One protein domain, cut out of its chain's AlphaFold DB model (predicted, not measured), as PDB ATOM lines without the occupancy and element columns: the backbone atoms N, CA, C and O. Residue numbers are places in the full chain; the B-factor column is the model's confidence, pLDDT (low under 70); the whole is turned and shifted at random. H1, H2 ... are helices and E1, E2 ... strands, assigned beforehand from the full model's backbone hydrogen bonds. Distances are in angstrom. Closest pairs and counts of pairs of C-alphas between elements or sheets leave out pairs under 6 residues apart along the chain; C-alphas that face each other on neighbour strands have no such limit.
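What this domain is: This is residues 4 to 33 and 102 to 157 of the 168 residues of an uncharacterized protein of Chloroflexi bacterium (UniProt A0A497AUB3). A strongly twisted sheet of five strands has three helices over one face and the other face bare, with H3 crossing over E5 and E4. The three long inner strands E2, E5 and E4 run on past the helices as a ribbon, which makes the longest axis. The printed part has 86 residues, with three named helices and five named strands in the order H1 E1 E2 E3 E4 E5 H2 H3. The sheet's order is E1 E2 E5 E4 E3, all antiparallel, and the class is mixed, helices and strands. The whole is compact, with a radius of gyration of the C-alphas of 13.5 A, yet elongated, spanning 45 by 26 by 24 A.

How they stand to each other: H1, residues 4 to 9, comes closest to E1, residues 13 to 17, at the C-alphas of Glu 4 and Val 14, 6.7 A apart. E1, an edge strand, forms a hairpin with E2, residues 20 to 31; N 15 and O 22 are 2.9 A apart, within hydrogen-bond range. E2 bends by 57 degrees at residue 28. E3, residues 103 to 107, is the other edge strand and forms a hairpin with E4, residues 110 to 121, where N 105 and O 112 are 2.9 A apart. E4 forms a hairpin with E5, residues 124 to 134, where N 117 and O 128 are 2.9 A apart; E3, E4 and E5 make a meander, each strand the antiparallel neighbour of the one before. E5 is also the antiparallel neighbour of E2, with N 23 and O 131 2.9 A apart. H2, residues 135 to 140, is on the sheet at a height of 6.9 A. H3, residues 143 to 155, is on the same face at a height of 8.6 A, over E5 and E4; it only just runs across the strands, at 61 degrees to E5 on the local plane. Its closest C-alphas to E4 are those of Met 153 and Leu 114, 6.8 A apart. With residues 143 to 147 alone it touches H1, at a steep tilt of 60 degrees; the C-alphas of Leu 7 and Ala 143 are 6.1 A apart. H2 and H3 are close but not clearly touching, with the C-alphas of Tyr 138 and Ile 146 7.9 A apart. Every O i to N i+4 pair is within hydrogen-bond range in H1 and H3, and 1 of 2 in H2.

Where its parts are: H1 begins at C-alpha 4, (-33.436, 131.450, 1.304). E2 measures 32.0 A, E4 33.8 A, E5 31.2 A and H3 18.4 A from first to last C-alpha. H3 ends at C-alpha 155, (-34.086, 117.377, -16.513).

The domain as a whole: The two C-alphas farthest apart, those of Thr 33 and Lys 108, are 45.4 A apart. Residues 34 to 101 are not printed, and C-alphas 33 and 102 are 29.2 A apart across this cut. The links printed whole are tight. Mean pLDDT of the printed part is 94.5, and no printed residue is under 70.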
ATOM      1  N   GLU A   4     -31.999 131.452   1.571       93.94
ATOM      2  CA  GLU A   4     -33.436 131.450   1.304       93.94
ATOM      3  C   GLU A   4     -33.849 132.660   0.461       93.94
ATOM      4  O   GLU A   4     -34.705 132.555  -0.412       93.94
ATOM      5  N   THR A   5     -33.208 133.816   0.672       93.69
ATOM      6  CA  THR A   5     -33.482 135.018  -0.130       93.69
ATOM      7  C   THR A   5     -33.026 134.838  -1.576       93.69
ATOM      8  O   THR A   5     -33.720 135.282  -2.486       93.69
ATOM      9  N   ILE A   6     -31.874 134.194  -1.795       96.06
ATOM     10  CA  ILE A   6     -31.366 133.915  -3.146       96.06
ATOM     11  C   ILE A   6     -32.293 132.923  -3.852       96.06
ATOM     12  O   ILE A   6     -32.684 133.173  -4.988       96.06
ATOM     13  N   LEU A   7     -32.686 131.843  -3.174       95.88
ATOM     14  CA  LEU A   7     -33.621 130.849  -3.710       95.88
ATOM     15  C   LEU A   7     -34.967 131.492  -4.085       95.88
ATOM     16  O   LEU A   7     -35.425 131.352  -5.217       95.88
ATOM     17  N   TRP A   8     -35.537 132.302  -3.190       95.12
ATOM     18  CA  TRP A   8     -36.794 133.011  -3.435       95.12
ATOM     19  C   TRP A   8     -36.740 133.962  -4.634       95.12
ATOM     20  O   TRP A   8     -37.654 133.976  -5.457       95.12
ATOM     21  N   GLN A   9     -35.649 134.715  -4.790       94.31
ATOM     22  CA  GLN A   9     -35.463 135.603  -5.944       94.31
ATOM     23  C   GLN A   9     -35.373 134.860  -7.284       94.31
ATOM     24  O   GLN A   9     -35.576 135.480  -8.324       94.31
ATOM     25  N   ASN A  10     -35.084 133.558  -7.255       93.88
ATOM     26  CA  ASN A  10     -35.026 132.692  -8.432       93.88
ATOM     27  C   ASN A  10     -36.265 131.782  -8.557       93.88
ATOM     28  O   ASN A  10     -36.241 130.821  -9.317       93.88
ATOM     29  N   GLY A  11     -37.354 132.083  -7.839       92.25
ATOM     30  CA  GLY A  11     -38.636 131.384  -7.985       92.25
ATOM     31  C   GLY A  11     -38.785 130.110  -7.151       92.25
ATOM     32  O   GLY A  11     -39.767 129.392  -7.324       92.25
ATOM     33  N   PHE A  12     -37.853 129.838  -6.234       95.62
ATOM     34  CA  PHE A  12     -37.933 128.702  -5.319       95.62
ATOM     35  C   PHE A  12     -38.554 129.102  -3.986       95.62
ATOM     36  O   PHE A  12     -38.263 130.160  -3.426       95.62
ATOM     37  N   GLN A  13     -39.364 128.223  -3.422       95.38
ATOM     38  CA  GLN A  13     -39.878 128.361  -2.066       95.38
ATOM     39  C   GLN A  13     -39.247 127.289  -1.176       95.38
ATOM     40  O   GLN A  13     -38.929 126.202  -1.647       95.38
ATOM     41  N   VAL A  14     -39.009 127.622   0.095       96.38
ATOM     42  CA  VAL A  14     -38.272 126.769   1.039       96.38
ATOM     43  C   VAL A  14     -39.069 126.604   2.328       96.38
ATOM     44  O   VAL A  14     -39.573 127.582   2.889       96.38
ATOM     45  N   LYS A  15     -39.155 125.372   2.831       96.31
ATOM     46  CA  LYS A  15     -39.858 125.014   4.068       96.31
ATOM     47  C   LYS A  15     -39.070 123.972   4.831       96.31
ATOM     48  O   LYS A  15     -38.688 122.938   4.299       96.31
ATOM     49  N   PHE A  16     -38.902 124.230   6.117       95.56
ATOM     50  CA  PHE A  16     -38.269 123.307   7.046       95.56
ATOM     51  C   PHE A  16     -39.348 122.469   7.725       95.56
ATOM     52  O   PHE A  16     -40.315 123.014   8.272       95.56
ATOM     53  N   HIS A  17     -39.191 121.149   7.706       94.50
ATOM     54  CA  HIS A  17     -40.077 120.244   8.425       94.50
ATOM     55  C   HIS A  17     -39.305 119.043   8.978       94.50
ATOM     56  O   HIS A  17     -38.776 118.211   8.245       94.50
ATOM     57  N   GLY A  18     -39.246 118.943  10.309       92.69
ATOM     58  CA  GLY A  18     -38.447 117.918  10.976       92.69
ATOM     59  C   GLY A  18     -36.958 118.105  10.684       92.69
ATOM     60  O   GLY A  18     -36.423 119.168  10.961       92.69
ATOM     61  N   THR A  19     -36.313 117.067  10.152       94.31
ATOM     62  CA  THR A  19     -34.889 117.056   9.762       94.31
ATOM     63  C   THR A  19     -34.683 117.243   8.255       94.31
ATOM     64  O   THR A  19     -33.617 116.911   7.734       94.31
ATOM     65  N   HIS A  20     -35.715 117.694   7.543       96.38
ATOM     66  CA  HIS A  20     -35.710 117.845   6.094       96.38
ATOM     67  C   HIS A  20     -36.096 119.270   5.697       96.38
ATOM     68  O   HIS A  20     -36.848 119.968   6.390       96.38
ATOM     69  N   VAL A  21     -35.553 119.682   4.560       97.50
ATOM     70  CA  VAL A  21     -35.811 120.941   3.877       97.50
ATOM     71  C   VAL A  21     -36.460 120.604   2.545       97.50
ATOM     72  O   VAL A  21     -35.902 119.858   1.742       97.50
ATOM     73  N   TYR A  22     -37.641 121.164   2.340       97.75
ATOM     74  CA  TYR A  22     -38.436 121.015   1.134       97.75
ATOM     75  C   TYR A  22     -38.275 122.285   0.312       97.75
ATOM     76  O   TYR A  22     -38.467 123.391   0.831       97.75
ATOM     77  N   ILE A  23     -37.866 122.124  -0.941       97.69
ATOM     78  CA  ILE A  23     -37.614 123.217  -1.876       97.69
ATOM     79  C   ILE A  23     -38.492 122.978  -3.090       97.69
ATOM     80  O   ILE A  23     -38.306 121.973  -3.764       97.69
ATOM     81  N   TRP A  24     -39.435 123.867  -3.381       96.25
ATOM     82  CA  TRP A  24     -40.381 123.660  -4.477       96.25
ATOM     83  C   TRP A  24     -40.466 124.847  -5.421       96.25
ATOM     84  O   TRP A  24     -40.145 125.987  -5.065       96.25
ATOM     85  N   ARG A  25     -40.912 124.552  -6.642       93.75
ATOM     86  CA  ARG A  25     -41.129 125.521  -7.715       93.75
ATOM     87  C   ARG A  25     -42.354 125.110  -8.546       93.75
ATOM     88  O   ARG A  25     -42.441 123.943  -8.934       93.75
ATOM     89  N   PRO A  26     -43.269 126.046  -8.864       92.62
ATOM     90  CA  PRO A  26     -44.349 125.789  -9.810       92.62
ATOM     91  C   PRO A  26     -43.809 125.640 -11.243       92.62
ATOM     92  O   PRO A  26     -42.917 126.384 -11.665       92.62
ATOM     93  N   ILE A  27     -44.336 124.660 -11.978       90.00
ATOM     94  CA  ILE A  27     -43.940 124.318 -13.354       90.00
ATOM     95  C   ILE A  27     -45.011 124.720 -14.356       90.00
ATOM     96  O   ILE A  27     -44.682 125.299 -15.391       90.00
ATOM     97  N   TYR A  28     -46.277 124.469 -14.028       89.62
ATOM     98  CA  TYR A  28     -47.419 124.836 -14.859       89.62
ATOM     99  C   TYR A  28     -48.626 125.184 -13.991       89.62
ATOM    100  O   TYR A  28     -48.734 124.706 -12.860       89.62
ATOM    101  N   GLY A  29     -49.518 126.022 -14.501       89.38
ATOM    102  CA  GLY A  29     -50.783 126.303 -13.850       89.38
ATOM    103  C   GLY A  29     -51.848 126.671 -14.870       89.38
ATOM    104  O   GLY A  29     -51.538 127.263 -15.906       89.38
ATOM    105  N   GLU A  30     -53.086 126.297 -14.580       88.62
ATOM    106  CA  GLU A  30     -54.215 126.471 -15.485       88.62
ATOM    107  C   GLU A  30     -55.542 126.649 -14.751       88.62
ATOM    108  O   GLU A  30     -55.726 126.176 -13.628       88.62
ATOM    109  N   ASP A  31     -56.480 127.319 -15.418       87.75
ATOM    110  CA  ASP A  31     -57.850 127.441 -14.938       87.75
ATOM    111  C   ASP A  31     -58.583 126.100 -15.075       87.75
ATOM    112  O   ASP A  31     -58.640 125.499 -16.146       87.75
ATOM    113  N   ALA A  32     -59.219 125.675 -13.988       84.25
ATOM    114  CA  ALA A  32     -60.091 124.507 -13.936       84.25
ATOM    115  C   ALA A  32     -61.562 124.820 -14.202       84.25
ATOM    116  O   ALA A  32     -62.450 124.010 -13.932       84.25
ATOM    117  N   THR A  33     -61.837 126.017 -14.711       82.88
ATOM    118  CA  THR A  33     -63.195 126.498 -14.945       82.88
ATOM    119  C   THR A  33     -63.330 127.088 -16.337       82.88
ATOM    120  O   THR A  33     -62.357 127.510 -16.961       82.88
ATOM    121  N   THR A 102     -40.728 109.689  -9.195       96.25
ATOM    122  CA  THR A 102     -39.764 110.359  -8.324       96.25
ATOM    123  C   THR A 102     -38.341 110.155  -8.837       96.25
ATOM    124  O   THR A 102     -37.908 109.017  -9.059       96.25
ATOM    125  N   VAL A 103     -37.597 111.250  -8.961       97.31
ATOM    126  CA  VAL A 103     -36.158 111.209  -9.229       97.31
ATOM    127  C   VAL A 103     -35.433 111.123  -7.893       97.31
ATOM    128  O   VAL A 103     -35.693 111.901  -6.979       97.31
ATOM    129  N   HIS A 104     -34.528 110.156  -7.764       97.44
ATOM    130  CA  HIS A 104     -33.729 109.933  -6.560       97.44
ATOM    131  C   HIS A 104     -32.249 110.058  -6.889       97.44
ATOM    132  O   HIS A 104     -31.758 109.444  -7.839       97.44
ATOM    133  N   ARG A 105     -31.521 110.818  -6.071       96.38
ATOM    134  CA  ARG A 105     -30.066 110.949  -6.157       96.38
ATOM    135  C   ARG A 105     -29.424 110.828  -4.784       96.38
ATOM    136  O   ARG A 105     -30.007 111.177  -3.765       96.38
ATOM    137  N   VAL A 106     -28.173 110.368  -4.776       96.69
ATOM    138  CA  VAL A 106     -27.345 110.300  -3.567       96.69
ATOM    139  C   VAL A 106     -26.250 111.356  -3.648       96.69
ATOM    140  O   VAL A 106     -25.321 111.239  -4.449       96.69
ATOM    141  N   ILE A 107     -26.321 112.367  -2.783       95.94
ATOM    142  CA  ILE A 107     -25.380 113.490  -2.740       95.94
ATOM    143  C   ILE A 107     -24.606 113.439  -1.427       95.94
ATOM    144  O   ILE A 107     -25.174 113.541  -0.347       95.94
ATOM    145  N   LYS A 108     -23.283 113.247  -1.505       93.00
ATOM    146  CA  LYS A 108     -22.397 113.109  -0.326       93.00
ATOM    147  C   LYS A 108     -22.868 112.052   0.698       93.00
ATOM    148  O   LYS A 108     -22.537 112.149   1.873       93.00
ATOM    149  N   GLY A 109     -23.592 111.027   0.243       94.88
ATOM    150  CA  GLY A 109     -24.137 109.965   1.094       94.88
ATOM    151  C   GLY A 109     -25.530 110.244   1.671       94.88
ATOM    152  O   GLY A 109     -26.022 109.405   2.417       94.88
ATOM    153  N   PHE A 110     -26.154 111.370   1.322       96.56
ATOM    154  CA  PHE A 110     -27.537 111.696   1.667       96.56
ATOM    155  C   PHE A 110     -28.462 111.417   0.487       96.56
ATOM    156  O   PHE A 110     -28.114 111.723  -0.655       96.56
ATOM    157  N   ASP A 111     -29.634 110.864   0.773       97.50
ATOM    158  CA  ASP A 111     -30.693 110.694  -0.213       97.50
ATOM    159  C   ASP A 111     -31.406 112.027  -0.460       97.50
ATOM    160  O   ASP A 111     -31.765 112.730   0.485       97.50
ATOM    161  N   VAL A 112     -31.594 112.359  -1.733       97.69
ATOM    162  CA  VAL A 112     -32.346 113.522  -2.209       97.69
ATOM    163  C   VAL A 112     -33.406 113.025  -3.184       97.69
ATOM    164  O   VAL A 112     -33.102 112.219  -4.069       97.69
ATOM    165  N   TYR A 113     -34.636 113.504  -3.022       98.00
ATOM    166  CA  TYR A 113     -35.784 113.102  -3.833       98.00
ATOM    167  C   TYR A 113     -36.416 114.326  -4.486       98.00
ATOM    168  O   TYR A 113     -36.542 115.353  -3.833       98.00
ATOM    169  N   LEU A 114     -36.820 114.213  -5.749       97.88
ATOM    170  CA  LEU A 114     -37.635 115.203  -6.450       97.88
ATOM    171  C   LEU A 114     -38.956 114.536  -6.838       97.88
ATOM    172  O   LEU A 114     -38.956 113.522  -7.542       97.88
ATOM    173  N   CYS A 115     -40.060 115.099  -6.360       96.56
ATOM    174  CA  CYS A 115     -41.414 114.581  -6.539       96.56
ATOM    175  C   CYS A 115     -42.304 115.622  -7.221       96.56
ATOM    176  O   CYS A 115     -42.076 116.826  -7.092       96.56
ATOM    177  N   THR A 116     -43.332 115.147  -7.915       95.75
ATOM    178  CA  THR A 116     -44.409 115.962  -8.476       95.75
ATOM    179  C   THR A 116     -45.556 116.094  -7.479       95.75
ATOM    180  O   THR A 116     -45.836 115.176  -6.707       95.75
ATOM    181  N   PHE A 117     -46.210 117.250  -7.490       95.06
ATOM    182  CA  PHE A 117     -47.387 117.539  -6.683       95.06
ATOM    183  C   PHE A 117     -48.361 118.435  -7.448       95.06
ATOM    184  O   PHE A 117     -47.960 119.202  -8.330       95.06
ATOM    185  N   VAL A 118     -49.632 118.355  -7.061       94.38
ATOM    186  CA  VAL A 118     -50.714 119.213  -7.547       94.38
ATOM    187  C   VAL A 118     -51.325 119.963  -6.367       94.38
ATOM    188  O   VAL A 118     -51.485 119.403  -5.281       94.38
ATOM    189  N   ASP A 119     -51.641 121.238  -6.572       93.31
ATOM    190  CA  ASP A 119     -52.477 122.031  -5.671       93.31
ATOM    191  C   ASP A 119     -53.650 122.608  -6.461       93.31
ATOM    192  O   ASP A 119     -53.459 123.170  -7.539       93.31
ATOM    193  N   GLU A 120     -54.860 122.455  -5.928       89.19
ATOM    194  CA  GLU A 120     -56.089 122.977  -6.522       89.19
ATOM    195  C   GLU A 120     -56.679 124.015  -5.566       89.19
ATOM    196  O   GLU A 120     -57.098 123.698  -4.447       89.19
ATOM    197  N   MET A 121     -56.707 125.273  -6.003       86.12
ATOM    198  CA  MET A 121     -57.235 126.389  -5.224       86.12
ATOM    199  C   MET A 121     -58.124 127.280  -6.083       86.12
ATOM    200  O   MET A 121     -57.712 127.741  -7.139       86.12
ATOM    201  N   ASP A 122     -59.337 127.556  -5.598       82.38
ATOM    202  CA  ASP A 122     -60.279 128.525  -6.179       82.38
ATOM    203  C   ASP A 122     -60.527 128.362  -7.696       82.38
ATOM    204  O   ASP A 122     -60.728 129.342  -8.409       82.38
ATOM    205  N   GLY A 123     -60.553 127.117  -8.189       82.19
ATOM    206  CA  GLY A 123     -60.762 126.827  -9.610       82.19
ATOM    207  C   GLY A 123     -59.510 126.995 -10.471       82.19
ATOM    208  O   GLY A 123     -59.639 127.114 -11.684       82.19
ATOM    209  N   TYR A 124     -58.324 126.996  -9.863       88.44
ATOM    210  CA  TYR A 124     -57.025 126.979 -10.528       88.44
ATOM    211  C   TYR A 124     -56.219 125.764 -10.064       88.44
ATOM    212  O   TYR A 124     -56.163 125.467  -8.867       88.44
ATOM    213  N   VAL A 125     -55.580 125.074 -11.003       91.38
ATOM    214  CA  VAL A 125     -54.738 123.901 -10.745       91.38
ATOM    215  C   VAL A 125     -53.288 124.289 -10.983       91.38
ATOM    216  O   VAL A 125     -52.935 124.783 -12.049       91.38
ATOM    217  N   THR A 126     -52.435 124.077  -9.984       92.94
ATOM    218  CA  THR A 126     -50.993 124.328 -10.059       92.94
ATOM    219  C   THR A 126     -50.220 123.026  -9.942       92.94
ATOM    220  O   THR A 126     -50.327 122.302  -8.953       92.94
ATOM    221  N   TYR A 127     -49.364 122.781 -10.923       93.31
ATOM    222  CA  TYR A 127     -48.441 121.661 -10.985       93.31
ATOM    223  C   TYR A 127     -47.067 122.143 -10.535       93.31
ATOM    224  O   TYR A 127     -46.481 123.050 -11.135       93.31
ATOM    225  N   TYR A 128     -46.536 121.555  -9.470       94.25
ATOM    226  CA  TYR A 128     -45.227 121.915  -8.938       94.25
ATOM    227  C   TYR A 128     -44.383 120.681  -8.667       94.25
ATOM    228  O   TYR A 128     -44.878 119.566  -8.511       94.25
ATOM    229  N   VAL A 129     -43.076 120.905  -8.633       95.69
ATOM    230  CA  VAL A 129     -42.102 119.910  -8.199       95.69
ATOM    231  C   VAL A 129     -41.489 120.347  -6.879       95.69
ATOM    232  O   VAL A 129     -41.242 121.536  -6.661       95.69
ATOM    233  N   GLU A 130     -41.240 119.386  -6.002       97.81
ATOM    234  CA  GLU A 130     -40.645 119.603  -4.689       97.81
ATOM    235  C   GLU A 130     -39.468 118.650  -4.492       97.81
ATOM    236  O   GLU A 130     -39.571 117.437  -4.691       97.81
ATOM    237  N   MET A 131     -38.334 119.232  -4.114       98.12
ATOM    238  CA  MET A 131     -37.108 118.542  -3.769       98.12
ATOM    239  C   MET A 131     -36.995 118.429  -2.249       98.12
ATOM    240  O   MET A 131     -36.973 119.440  -1.545       98.12
ATOM    241  N   GLU A 132     -36.874 117.204  -1.750       98.31
ATOM    242  CA  GLU A 132     -36.618 116.891  -0.348       98.31
ATOM    243  C   GLU A 132     -35.114 116.680  -0.125       98.31
ATOM    244  O   GLU A 132     -34.509 115.761  -0.685       98.31
ATOM    245  N   ILE A 133     -34.510 117.527   0.715       97.75
ATOM    246  CA  ILE A 133     -33.095 117.458   1.104       97.75
ATOM    247  C   ILE A 133     -32.986 117.349   2.633       97.75
ATOM    248  O   ILE A 133     -33.612 118.135   3.344       97.75
ATOM    249  N   PRO A 134     -32.145 116.460   3.189       97.62
ATOM    250  CA  PRO A 134     -31.818 116.485   4.613       97.62
ATOM    251  C   PRO A 134     -31.188 117.820   5.040       97.62
ATOM    252  O   PRO A 134     -30.279 118.320   4.376       97.62
ATOM    253  N   GLU A 135     -31.605 118.372   6.181       96.88
ATOM    254  CA  GLU A 135     -31.129 119.673   6.690       96.88
ATOM    255  C   GLU A 135     -29.595 119.742   6.779       96.88
ATOM    256  O   GLU A 135     -28.979 120.719   6.358       96.88
ATOM    257  N   GLU A 136     -28.958 118.645   7.202       96.94
ATOM    258  CA  GLU A 136     -27.499 118.535   7.270       96.94
ATOM    259  C   GLU A 136     -26.817 118.727   5.905       96.94
ATOM    260  O   GLU A 136     -25.737 119.318   5.832       96.94
ATOM    261  N   LEU A 137     -27.420 118.234   4.817       97.50
ATOM    262  CA  LEU A 137     -26.906 118.445   3.465       97.50
ATOM    263  C   LEU A 137     -27.224 119.864   2.979       97.50
ATOM    264  O   LEU A 137     -26.339 120.515   2.419       97.50
ATOM    265  N   TYR A 138     -28.441 120.355   3.225       96.88
ATOM    266  CA  TYR A 138     -28.850 121.717   2.870       96.88
ATOM    267  C   TYR A 138     -27.879 122.754   3.441       96.88
ATOM    268  O   TYR A 138     -27.403 123.622   2.707       96.88
ATOM    269  N   ASP A 139     -27.495 122.625   4.712       95.69
ATOM    270  CA  ASP A 139     -26.543 123.515   5.386       95.69
ATOM    271  C   ASP A 139     -25.154 123.529   4.735       95.69
ATOM    272  O   ASP A 139     -24.469 124.555   4.742       95.69
ATOM    273  N   GLN A 140     -24.748 122.414   4.123       96.38
ATOM    274  CA  GLN A 140     -23.463 122.270   3.434       96.38
ATOM    275  C   GLN A 140     -23.464 122.790   1.992       96.38
ATOM    276  O   GLN A 140     -22.389 122.886   1.389       96.38
ATOM    277  N   MET A 141     -24.634 123.054   1.413       96.38
ATOM    278  CA  MET A 141     -24.789 123.541   0.043       96.38
ATOM    279  C   MET A 141     -25.041 125.049   0.036       96.38
ATOM    280  O   MET A 141     -25.669 125.592   0.944       96.38
ATOM    281  N   ASP A 142     -24.551 125.743  -0.987       96.69
ATOM    282  CA  ASP A 142     -24.976 127.116  -1.261       96.69
ATOM    283  C   ASP A 142     -26.224 127.129  -2.159       96.69
ATOM    284  O   ASP A 142     -26.651 126.096  -2.673       96.69
ATOM    285  N   ALA A 143     -26.842 128.304  -2.315       96.88
ATOM    286  CA  ALA A 143     -28.070 128.440  -3.094       96.88
ATOM    287  C   ALA A 143     -27.887 128.024  -4.564       96.88
ATOM    288  O   ALA A 143     -28.787 127.415  -5.126       96.88
ATOM    289  N   ASN A 144     -26.731 128.306  -5.173       97.12
ATOM    290  CA  ASN A 144     -26.483 127.951  -6.572       97.12
ATOM    291  C   ASN A 144     -26.373 126.437  -6.738       97.12
ATOM    292  O   ASN A 144     -27.026 125.882  -7.606       97.12
ATOM    293  N   ALA A 145     -25.645 125.761  -5.848       97.25
ATOM    294  CA  ALA A 145     -25.536 124.307  -5.869       97.25
ATOM    295  C   ALA A 145     -26.892 123.609  -5.669       97.25
ATOM    296  O   ALA A 145     -27.097 122.512  -6.180       97.25
ATOM    297  N   ILE A 146     -27.805 124.218  -4.906       97.38
ATOM    298  CA  ILE A 146     -29.177 123.723  -4.736       97.38
ATOM    299  C   ILE A 146     -29.977 123.886  -6.030       97.38
ATOM    300  O   ILE A 146     -30.646 122.941  -6.430       97.38
ATOM    301  N   MET A 147     -29.905 125.057  -6.668       97.50
ATOM    302  CA  MET A 147     -30.599 125.317  -7.934       97.50
ATOM    303  C   MET A 147     -30.072 124.411  -9.050       97.50
ATOM    304  O   MET A 147     -30.869 123.763  -9.712       97.50
ATOM    305  N   ASP A 148     -28.748 124.275  -9.175       97.75
ATOM    306  CA  ASP A 148     -28.115 123.380 -10.150       97.75
ATOM    307  C   ASP A 148     -28.560 121.923  -9.929       97.75
ATOM    308  O   ASP A 148     -28.934 121.235 -10.874       97.75
ATOM    309  N   LEU A 149     -28.577 121.448  -8.674       97.50
ATOM    310  CA  LEU A 149     -29.058 120.099  -8.354       97.50
ATOM    311  C   LEU A 149     -30.538 119.921  -8.714       97.50
ATOM    312  O   LEU A 149     -30.911 118.872  -9.236       97.50
ATOM    313  N   PHE A 150     -31.366 120.921  -8.418       97.19
ATOM    314  CA  PHE A 150     -32.790 120.887  -8.725       97.19
ATOM    315  C   PHE A 150     -33.020 120.802 -10.234       97.19
ATOM    316  O   PHE A 150     -33.762 119.931 -10.676       97.19
ATOM    317  N   ASP A 151     -32.360 121.661 -11.013       95.38
ATOM    318  CA  ASP A 151     -32.487 121.691 -12.470       95.38
ATOM    319  C   ASP A 151     -31.975 120.383 -13.092       95.38
ATOM    320  O   ASP A 151     -32.656 119.797 -13.931       95.38
ATOM    321  N   GLU A 152     -30.846 119.845 -12.619       96.25
ATOM    322  CA  GLU A 152     -30.343 118.540 -13.069       96.25
ATOM    323  C   GLU A 152     -31.322 117.391 -12.768       96.25
ATOM    324  O   GLU A 152     -31.472 116.480 -13.580       96.25
ATOM    325  N   MET A 153     -31.973 117.394 -11.598       96.75
ATOM    326  CA  MET A 153     -32.977 116.379 -11.251       96.75
ATOM    327  C   MET A 153     -34.279 116.572 -12.031       96.75
ATOM    328  O   MET A 153     -34.933 115.586 -12.369       96.75
ATOM    329  N   LEU A 154     -34.647 117.816 -12.335       94.12
ATOM    330  CA  LEU A 154     -35.815 118.146 -13.145       94.12
ATOM    331  C   LEU A 154     -35.625 117.707 -14.602       94.12
ATOM    332  O   LEU A 154     -36.549 117.157 -15.188       94.12
ATOM    333  N   GLU A 155     -34.427 117.874 -15.169       92.38
ATOM    334  CA  GLU A 155     -34.086 117.377 -16.513       92.38
ATOM    335  C   GLU A 155     -34.141 115.842 -16.616       92.38
ATOM    336  O   GLU A 155     -34.409 115.296 -17.686       92.38
ATOM    337  N   GLU A 156     -33.883 115.132 -15.514       93.19
ATOM    338  CA  GLU A 156     -34.019 113.672 -15.435       93.19
ATOM    339  C   GLU A 156     -35.472 113.210 -15.269       93.19
ATOM    340  O   GLU A 156     -35.769 112.025 -15.463       93.19
ATOM    341  N   MET A 157     -36.366 114.120 -14.886       91.19
ATOM    342  CA  MET A 157     -37.762 113.811 -14.642       91.19
ATOM    343  C   MET A 157     -38.525 113.744 -15.968       91.19
ATOM    344  O   MET A 157     -38.662 114.723 -16.690       91.19
TER     345      MET A 157